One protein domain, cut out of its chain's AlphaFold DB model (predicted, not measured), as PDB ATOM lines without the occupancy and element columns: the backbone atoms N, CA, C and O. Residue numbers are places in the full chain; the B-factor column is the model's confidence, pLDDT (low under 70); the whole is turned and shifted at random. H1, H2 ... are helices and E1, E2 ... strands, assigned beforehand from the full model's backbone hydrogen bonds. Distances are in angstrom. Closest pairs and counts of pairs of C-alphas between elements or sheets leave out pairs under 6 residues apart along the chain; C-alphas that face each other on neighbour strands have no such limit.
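Overview. This is residues 225 to 276 and 308 to 320 of the 641 residues of an uncharacterized protein of Flavilitoribacter nigricans DSM 23189 = NBRC 102662 (UniProt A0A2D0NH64). A tiny two-stranded hairpin, E1 and E2, makes a small core with two short helices near it, H2 by E1 and H4 by E2, while H1 and H3 lie far apart at opposite ends of the long axis. The printed part has 65 residues, with four named helices and two named strands in the order H1 E1 E2 H2 H3 H4; the sheet, E1 - E2, is antiparallel, and the class is mostly helix. It is only just compact, close to loose, with a radius of gyration of the C-alphas of 12.7 A, and elongated, spanning 40 by 26 by 22 A.

Arrangement. H1, residues 225 to 232, and H2, residues 253 to 261, are close but not clearly touching, the closest C-alphas being those of Tyr 232 and Pro 253, 7.5 A apart. E1, residues 234 to 236, and E2, residues 249 to 251, form an antiparallel hairpin at 141 degrees, with N 236 and O 249 at 2.8 A. The closest C-alphas of E1 and H2 are those of Val 234 and Pro 253, 6.2 A apart. Those of E2 and H4, residues 313 to 317, are Thr 251 and Asn 317, 5.3 A apart. H3, residues 272 to 276, is apart from H1 and H4, among others. Every O i to N i+4 pair is within hydrogen-bond range in H1, H2 and H4; in H3 0 of 1 is, beside 2 of 2 O i to N i+3 pairs.

Along the chain. H1 begins at C-alpha 225 (143.911, 175.573, 26.128) and measures 10.4 A; E1 measures 6.4 A, E2 6.8 A, H2 12.8 A and H3 7.3 A. H4, 6.2 A, ends at C-alpha 317 (132.222, 180.873, 39.892).

Size, cuts and confidence. The C-alphas of Tyr 225 and Leu 276 are the two farthest apart, 40.6 A. Residues 277 to 307 are not printed, and C-alphas 276 and 308 are 12.6 A apart across the cut. The link E1 to E2, 12 residues, is long. The mean pLDDT of the printed part is 75.7, with residues 238 to 248, 269 to 276 and 308 to 309 under 70.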
ATOM      1  N   TYR A 225     144.396 174.318  25.508       75.12
ATOM      2  CA  TYR A 225     143.911 175.573  26.128       75.12
ATOM      3  C   TYR A 225     143.133 175.326  27.428       75.12
ATOM      4  O   TYR A 225     143.191 176.132  28.360       75.12
ATOM      5  N   ASN A 226     142.435 174.191  27.505       78.00
ATOM      6  CA  ASN A 226     141.762 173.737  28.719       78.00
ATOM      7  C   ASN A 226     142.762 173.510  29.866       78.00
ATOM      8  O   ASN A 226     142.465 173.863  31.002       78.00
ATOM      9  N   GLN A 227     143.961 172.992  29.581       81.88
ATOM     10  CA  GLN A 227     145.015 172.826  30.580       81.88
ATOM     11  C   GLN A 227     145.513 174.185  31.085       81.88
ATOM     12  O   GLN A 227     145.551 174.403  32.292       81.88
ATOM     13  N   ILE A 228     145.806 175.130  30.182       81.19
ATOM     14  CA  ILE A 228     146.258 176.483  30.562       81.19
ATOM     15  C   ILE A 228     145.186 177.196  31.396       81.19
ATOM     16  O   ILE A 228     145.500 177.875  32.371       81.19
ATOM     17  N   TRP A 229     143.907 177.030  31.047       85.62
ATOM     18  CA  TRP A 229     142.809 177.572  31.843       85.62
ATOM     19  C   TRP A 229     142.733 176.942  33.233       85.62
ATOM     20  O   TRP A 229     142.591 177.664  34.216       85.62
ATOM     21  N   ASN A 230     142.889 175.622  33.333       85.31
ATOM     22  CA  ASN A 230     142.902 174.915  34.613       85.31
ATOM     23  C   ASN A 230     144.092 175.325  35.496       85.31
ATOM     24  O   ASN A 230     143.959 175.352  36.716       85.31
ATOM     25  N   GLU A 231     145.230 175.678  34.892       85.06
ATOM     26  CA  GLU A 231     146.386 176.258  35.587       85.06
ATOM     27  C   GLU A 231     146.154 177.721  36.003       85.06
ATOM     28  O   GLU A 231     146.727 178.187  36.989       85.06
ATOM     29  N   TYR A 232     145.321 178.457  35.261       86.56
ATOM     30  CA  TYR A 232     145.009 179.858  35.535       86.56
ATOM     31  C   TYR A 232     144.008 180.048  36.680       86.56
ATOM     32  O   TYR A 232     144.145 180.970  37.491       86.56
ATOM     33  N   ILE A 233     142.967 179.216  36.724       89.69
ATOM     34  CA  ILE A 233     141.905 179.310  37.730       89.69
ATOM     35  C   ILE A 233     142.400 178.866  39.106       89.69
ATOM     36  O   ILE A 233     143.242 177.984  39.247       89.69
ATOM     37  N   VAL A 234     141.827 179.459  40.152       88.00
ATOM     38  CA  VAL A 234     142.167 179.129  41.536       88.00
ATOM     39  C   VAL A 234     141.004 178.392  42.184       88.00
ATOM     40  O   VAL A 234     139.878 178.894  42.218       88.00
ATOM     41  N   GLN A 235     141.279 177.206  42.727       86.62
ATOM     42  CA  GLN A 235     140.313 176.444  43.513       86.62
ATOM     43  C   GLN A 235     140.250 176.984  44.946       86.62
ATOM     44  O   GLN A 235     141.269 177.139  45.622       86.62
ATOM     45  N   ILE A 236     139.040 177.242  45.436       80.69
ATOM     46  CA  ILE A 236     138.806 177.681  46.809       80.69
ATOM     47  C   ILE A 236     138.561 176.446  47.677       80.69
ATOM     48  O   ILE A 236     137.509 175.816  47.600       80.69
ATOM     49  N   GLN A 237     139.528 176.115  48.533       70.00
ATOM     50  CA  GLN A 237     139.381 175.051  49.525       70.00
ATOM     51  C   GLN A 237     138.701 175.620  50.775       70.00
ATOM     52  O   GLN A 237     139.292 176.431  51.488       70.00
ATOM     53  N   GLN A 238     137.463 175.211  51.058       62.34
ATOM     54  CA  GLN A 238     136.813 175.517  52.333       62.34
ATOM     55  C   GLN A 238     136.420 174.223  53.050       62.34
ATOM     56  O   GLN A 238     135.679 173.405  52.512       62.34
ATOM     57  N   ALA A 239     136.889 174.064  54.291       51.47
ATOM     58  CA  ALA A 239     136.350 173.080  55.219       51.47
ATOM     59  C   ALA A 239     134.984 173.583  55.708       51.47
ATOM     60  O   ALA A 239     134.905 174.588  56.417       51.47
ATOM     61  N   ASP A 240     133.903 172.936  55.278       50.19
ATOM     62  CA  ASP A 240     132.558 173.255  55.752       50.19
ATOM     63  C   ASP A 240     132.383 172.783  57.212       50.19
ATOM     64  O   ASP A 240     132.559 171.593  57.484       50.19
ATOM     65  N   PRO A 241     131.993 173.656  58.164       50.84
ATOM     66  CA  PRO A 241     131.615 173.238  59.515       50.84
ATOM     67  C   PRO A 241     130.423 172.267  59.554       50.84
ATOM     68  O   PRO A 241     130.244 171.570  60.552       50.84
ATOM     69  N   ASN A 242     129.602 172.224  58.494       50.03
ATOM     70  CA  ASN A 242     128.352 171.461  58.440       50.03
ATOM     71  C   ASN A 242     128.407 170.194  57.569       50.03
ATOM     72  O   ASN A 242     127.376 169.540  57.395       50.03
ATOM     73  N   ASN A 243     129.587 169.806  57.069       45.66
ATOM     74  CA  ASN A 243     129.790 168.570  56.303       45.66
ATOM     75  C   ASN A 243     128.886 168.432  55.051       45.66
ATOM     76  O   ASN A 243     128.634 167.322  54.578       45.66
ATOM     77  N   GLN A 244     128.389 169.541  54.495       52.94
ATOM     78  CA  GLN A 244     127.836 169.579  53.147       52.94
ATOM     79  C   GLN A 244     129.013 169.839  52.216       52.94
ATOM     80  O   GLN A 244     129.531 170.947  52.157       52.94
ATOM     81  N   ALA A 245     129.478 168.801  51.521       44.91
ATOM     82  CA  ALA A 245     130.553 168.921  50.545       44.91
ATOM     83  C   ALA A 245     130.188 169.991  49.502       44.91
ATOM     84  O   ALA A 245     129.435 169.740  48.558       44.91
ATOM     85  N   ILE A 246     130.689 171.210  49.698       53.84
ATOM     86  CA  ILE A 246     130.602 172.267  48.707       53.84
ATOM     87  C   ILE A 246     131.547 171.831  47.589       53.84
ATOM     88  O   ILE A 246     132.764 171.859  47.747       53.84
ATOM     89  N   LYS A 247     130.941 171.342  46.503       59.16
ATOM     90  CA  LYS A 247     131.568 171.003  45.221       59.16
ATOM     91  C   LYS A 247     132.629 172.045  44.853       59.16
ATOM     92  O   LYS A 247     132.381 173.230  45.057       59.16
ATOM     93  N   ASP A 248     133.754 171.594  44.299       69.75
ATOM     94  CA  ASP A 248     134.912 172.412  43.918       69.75
ATOM     95  C   ASP A 248     134.516 173.787  43.347       69.75
ATOM     96  O   ASP A 248     133.899 173.884  42.282       69.75
ATOM     97  N   ILE A 249     134.828 174.850  44.094       78.38
ATOM     98  CA  ILE A 249     134.569 176.242  43.705       78.38
ATOM     99  C   ILE A 249     135.828 176.777  43.039       78.38
ATOM    100  O   ILE A 249     136.903 176.747  43.640       78.38
ATOM    101  N   PHE A 250     135.684 177.309  41.828       86.94
ATOM    102  CA  PHE A 250     136.780 177.865  41.042       86.94
ATOM    103  C   PHE A 250     136.532 179.343  40.795       86.94
ATOM    104  O   PHE A 250     135.414 179.761  40.513       86.94
ATOM    105  N   THR A 251     137.571 180.158  40.893       89.50
ATOM    106  CA  THR A 251     137.452 181.582  40.599       89.50
ATOM    107  C   THR A 251     138.696 182.103  39.892       89.50
ATOM    108  O   THR A 251     139.755 181.474  39.905       89.50
ATOM    109  N   ILE A 252     138.566 183.266  39.262       90.56
ATOM    110  CA  ILE A 252     139.688 183.949  38.617       90.56
ATOM    111  C   ILE A 252     140.630 184.569  39.667       90.56
ATOM    112  O   ILE A 252     140.161 184.984  40.735       90.56
ATOM    113  N   PRO A 253     141.937 184.720  39.374       90.12
ATOM    114  CA  PRO A 253     142.927 185.182  40.351       90.12
ATOM    115  C   PRO A 253     142.570 186.499  41.051       90.12
ATOM    116  O   PRO A 253     142.741 186.629  42.261       90.12
ATOM    117  N   TYR A 254     142.019 187.473  40.321       89.31
ATOM    118  CA  TYR A 254     141.614 188.750  40.914       89.31
ATOM    119  C   TYR A 254     140.507 188.586  41.971       89.31
ATOM    120  O   TYR A 254     140.611 189.127  43.073       89.31
ATOM    121  N   LEU A 255     139.465 187.802  41.676       89.56
ATOM    122  CA  LEU A 255     138.377 187.547  42.627       89.56
ATOM    123  C   LEU A 255     138.836 186.680  43.798       89.56
ATOM    124  O   LEU A 255     138.360 186.880  44.914       89.56
ATOM    125  N   TYR A 256     139.804 185.786  43.577       89.50
ATOM    126  CA  TYR A 256     140.459 185.057  44.656       89.50
ATOM    127  C   TYR A 256     141.156 186.008  45.642       89.50
ATOM    128  O   TYR A 256     140.947 185.891  46.846       89.50
ATOM    129  N   LEU A 257     141.896 187.014  45.158       89.44
ATOM    130  CA  LEU A 257     142.531 188.021  46.023       89.44
ATOM    131  C   LEU A 257     141.508 188.834  46.832       89.44
ATOM    132  O   LEU A 257     141.756 189.185  47.984       89.44
ATOM    133  N   VAL A 258     140.352 189.148  46.243       88.81
ATOM    134  CA  VAL A 258     139.257 189.819  46.964       88.81
ATOM    135  C   VAL A 258     138.641 188.881  48.006       88.81
ATOM    136  O   VAL A 258     138.386 189.299  49.135       88.81
ATOM    137  N   ARG A 259     138.437 187.608  47.655       87.44
ATOM    138  CA  ARG A 259     137.923 186.571  48.557       87.44
ATOM    139  C   ARG A 259     138.844 186.340  49.754       87.44
ATOM    140  O   ARG A 259     138.325 186.168  50.857       87.44
ATOM    141  N   ASP A 260     140.156 186.339  49.537       88.44
ATOM    142  CA  ASP A 260     141.179 186.143  50.569       88.44
ATOM    143  C   ASP A 260     141.152 187.269  51.616       88.44
ATOM    144  O   ASP A 260     141.168 187.015  52.819       88.44
ATOM    145  N   LYS A 261     140.937 188.519  51.178       88.12
ATOM    146  CA  LYS A 261     140.715 189.667  52.081       88.12
ATOM    147  C   LYS A 261     139.450 189.550  52.937       88.12
ATOM    148  O   LYS A 261     139.345 190.235  53.948       88.12
ATOM    149  N   LEU A 262     138.491 188.729  52.511       87.69
ATOM    150  CA  LEU A 262     137.200 188.502  53.165       87.69
ATOM    151  C   LEU A 262     137.107 187.082  53.743       87.69
ATOM    152  O   LEU A 262     136.022 186.496  53.796       87.69
ATOM    153  N   ASN A 263     138.243 186.478  54.110       83.69
ATOM    154  CA  ASN A 263     138.322 185.105  54.622       83.69
ATOM    155  C   ASN A 263     137.458 184.844  55.873       83.69
ATOM    156  O   ASN A 263     137.068 183.702  56.105       83.69
ATOM    157  N   ASP A 264     137.076 185.889  56.609       82.81
ATOM    158  CA  ASP A 264     136.161 185.848  57.750       82.81
ATOM    159  C   ASP A 264     134.702 185.547  57.359       82.81
ATOM    160  O   ASP A 264     133.913 185.075  58.185       82.81
ATOM    161  N   LEU A 265     134.324 185.811  56.105       81.75
ATOM    162  CA  LEU A 265     132.982 185.563  55.590       81.75
ATOM    163  C   LEU A 265     132.857 184.137  55.026       81.75
ATOM    164  O   LEU A 265     133.691 183.720  54.211       81.75
ATOM    165  N   PRO A 266     131.799 183.383  55.384       79.88
ATOM    166  CA  PRO A 266     131.550 182.066  54.805       79.88
ATOM    167  C   PRO A 266     131.023 182.182  53.368       79.88
ATOM    168  O   PRO A 266     130.460 183.205  52.977       79.88
ATOM    169  N   LEU A 267     131.171 181.119  52.577       77.38
ATOM    170  CA  LEU A 267     130.569 181.017  51.249       77.38
ATOM    171  C   LEU A 267     129.099 180.585  51.341       77.38
ATOM    172  O   LEU A 267     128.732 179.731  52.147       77.38
ATOM    173  N   LYS A 268     128.253 181.171  50.495       76.50
ATOM    174  CA  LYS A 268     126.808 180.948  50.444       76.50
ATOM    175  C   LYS A 268     126.382 180.499  49.048       76.50
ATOM    176  O   LYS A 268     126.594 181.209  48.064       76.50
ATOM    177  N   LEU A 269     125.736 179.335  48.977       69.25
ATOM    178  CA  LEU A 269     125.223 178.762  47.727       69.25
ATOM    179  C   LEU A 269     123.894 179.385  47.273       69.25
ATOM    180  O   LEU A 269     123.621 179.421  46.079       69.25
ATOM    181  N   THR A 270     123.077 179.884  48.202       64.12
ATOM    182  CA  THR A 270     121.756 180.457  47.899       64.12
ATOM    183  C   THR A 270     121.743 181.975  48.062       64.12
ATOM    184  O   THR A 270     122.243 182.516  49.043       64.12
ATOM    185  N   ALA A 271     121.147 182.709  47.126       65.00
ATOM    186  CA  ALA A 271     120.861 184.130  47.349       65.00
ATOM    187  C   ALA A 271     119.736 184.288  48.392       65.00
ATOM    188  O   ALA A 271     118.988 183.346  48.650       65.00
ATOM    189  N   ILE A 272     119.608 185.465  49.018       64.56
ATOM    190  CA  ILE A 272     118.505 185.722  49.968       64.56
ATOM    191  C   ILE A 272     117.146 185.573  49.268       64.56
ATOM    192  O   ILE A 272     116.247 184.952  49.825       64.56
ATOM    193  N   ASP A 273     117.028 186.027  48.023       56.69
ATOM    194  CA  ASP A 273     115.768 185.983  47.269       56.69
ATOM    195  C   ASP A 273     115.316 184.547  46.957       56.69
ATOM    196  O   ASP A 273     114.132 184.228  47.013       56.69
ATOM    197  N   GLN A 274     116.267 183.629  46.761       59.00
ATOM    198  CA  GLN A 274     115.978 182.204  46.560       59.00
ATOM    199  C   GLN A 274     115.431 181.526  47.825       59.00
ATOM    200  O   GLN A 274     114.825 180.458  47.743       59.00
ATOM    201  N   ILE A 275     115.629 182.120  49.008       60.34
ATOM    202  CA  ILE A 275     115.012 181.634  50.247       60.34
ATOM    203  C   ILE A 275     113.498 181.881  50.198       60.34
ATOM    204  O   ILE A 275     112.738 181.024  50.644       60.34
ATOM    205  N   LEU A 276     113.049 182.997  49.609       52.88
ATOM    206  CA  LEU A 276     111.628 183.350  49.499       52.88
ATOM    207  C   LEU A 276     110.881 182.444  48.508       52.88
ATOM    208  O   LEU A 276     109.810 181.938  48.837       52.88
ATOM    209  N   CYS A 308     122.299 184.049  56.735       62.91
ATOM    210  CA  CYS A 308     122.088 185.413  56.237       62.91
ATOM    211  C   CYS A 308     123.380 186.132  55.820       62.91
ATOM    212  O   CYS A 308     123.314 187.043  54.998       62.91
ATOM    213  N   LYS A 309     124.540 185.738  56.361       69.38
ATOM    214  CA  LYS A 309     125.832 186.412  56.153       69.38
ATOM    215  C   LYS A 309     126.794 185.496  55.397       69.38
ATOM    216  O   LYS A 309     127.096 184.417  55.885       69.38
ATOM    217  N   GLY A 310     127.287 185.929  54.238       75.00
ATOM    218  CA  GLY A 310     128.272 185.185  53.451       75.00
ATOM    219  C   GLY A 310     128.434 185.715  52.027       75.00
ATOM    220  O   GLY A 310     127.640 186.536  51.569       75.00
ATOM    221  N   LEU A 311     129.468 185.246  51.333       80.62
ATOM    222  CA  LEU A 311     129.758 185.581  49.939       80.62
ATOM    223  C   LEU A 311     128.993 184.658  48.995       80.62
ATOM    224  O   LEU A 311     128.989 183.445  49.175       80.62
ATOM    225  N   ILE A 312     128.372 185.222  47.965       82.56
ATOM    226  CA  ILE A 312     127.576 184.455  47.005       82.56
ATOM    227  C   ILE A 312     128.513 183.681  46.071       82.56
ATOM    228  O   ILE A 312     129.259 184.285  45.302       82.56
ATOM    229  N   VAL A 313     128.436 182.348  46.103       80.94
ATOM    230  CA  VAL A 313     129.304 181.459  45.310       80.94
ATOM    231  C   VAL A 313     129.106 181.655  43.810       80.94
ATOM    232  O   VAL A 313     130.086 181.678  43.071       80.94
ATOM    233  N   SER A 314     127.869 181.866  43.348       79.12
ATOM    234  CA  SER A 314     127.610 182.094  41.921       79.12
ATOM    235  C   SER A 314     128.327 183.334  41.386       79.12
ATOM    236  O   SER A 314     128.829 183.294  40.275       79.12
ATOM    237  N   LYS A 315     128.487 184.398  42.189       82.75
ATOM    238  CA  LYS A 315     129.242 185.595  41.776       82.75
ATOM    239  C   LYS A 315     130.757 185.350  41.659       82.75
ATOM    240  O   LYS A 315     131.438 186.147  41.021       82.75
ATOM    241  N   LEU A 316     131.283 184.286  42.279       85.25
ATOM    242  CA  LEU A 316     132.700 183.901  42.215       85.25
ATOM    243  C   LEU A 316     132.985 182.894  41.097       85.25
ATOM    244  O   LEU A 316     133.988 183.052  40.401       85.25
ATOM    245  N   ASN A 317     132.117 181.888  40.943       85.12
ATOM    246  CA  ASN A 317     132.222 180.873  39.892       85.12
ATOM    247  C   ASN A 317     131.858 181.434  38.519       85.12
ATOM    248  O   ASN A 317     132.426 181.013  37.521       85.12
ATOM    249  N   ASN A 318     130.912 182.372  38.487       85.94
ATOM    250  CA  ASN A 318     130.301 182.860  37.266       85.94
ATOM    251  C   ASN A 318     130.207 184.397  37.268       85.94
ATOM    252  O   ASN A 318     129.114 184.971  37.374       85.94
ATOM    253  N   PRO A 319     131.345 185.109  37.228       88.69
ATOM    254  CA  PRO A 319     131.327 186.562  37.183       88.69
ATOM    255  C   PRO A 319     130.701 187.063  35.871       88.69
ATOM    256  O   PRO A 319     130.961 186.530  34.793       88.69
ATOM    257  N   CYS A 320     129.890 188.119  35.966       88.69
ATOM    258  CA  CYS A 320     129.315 188.800  34.804       88.69
ATOM    259  C   CYS A 320     130.282 189.886  34.322       88.69
ATOM    260  O   CYS A 320     130.668 190.774  35.090       88.69
TER     261      CYS A 320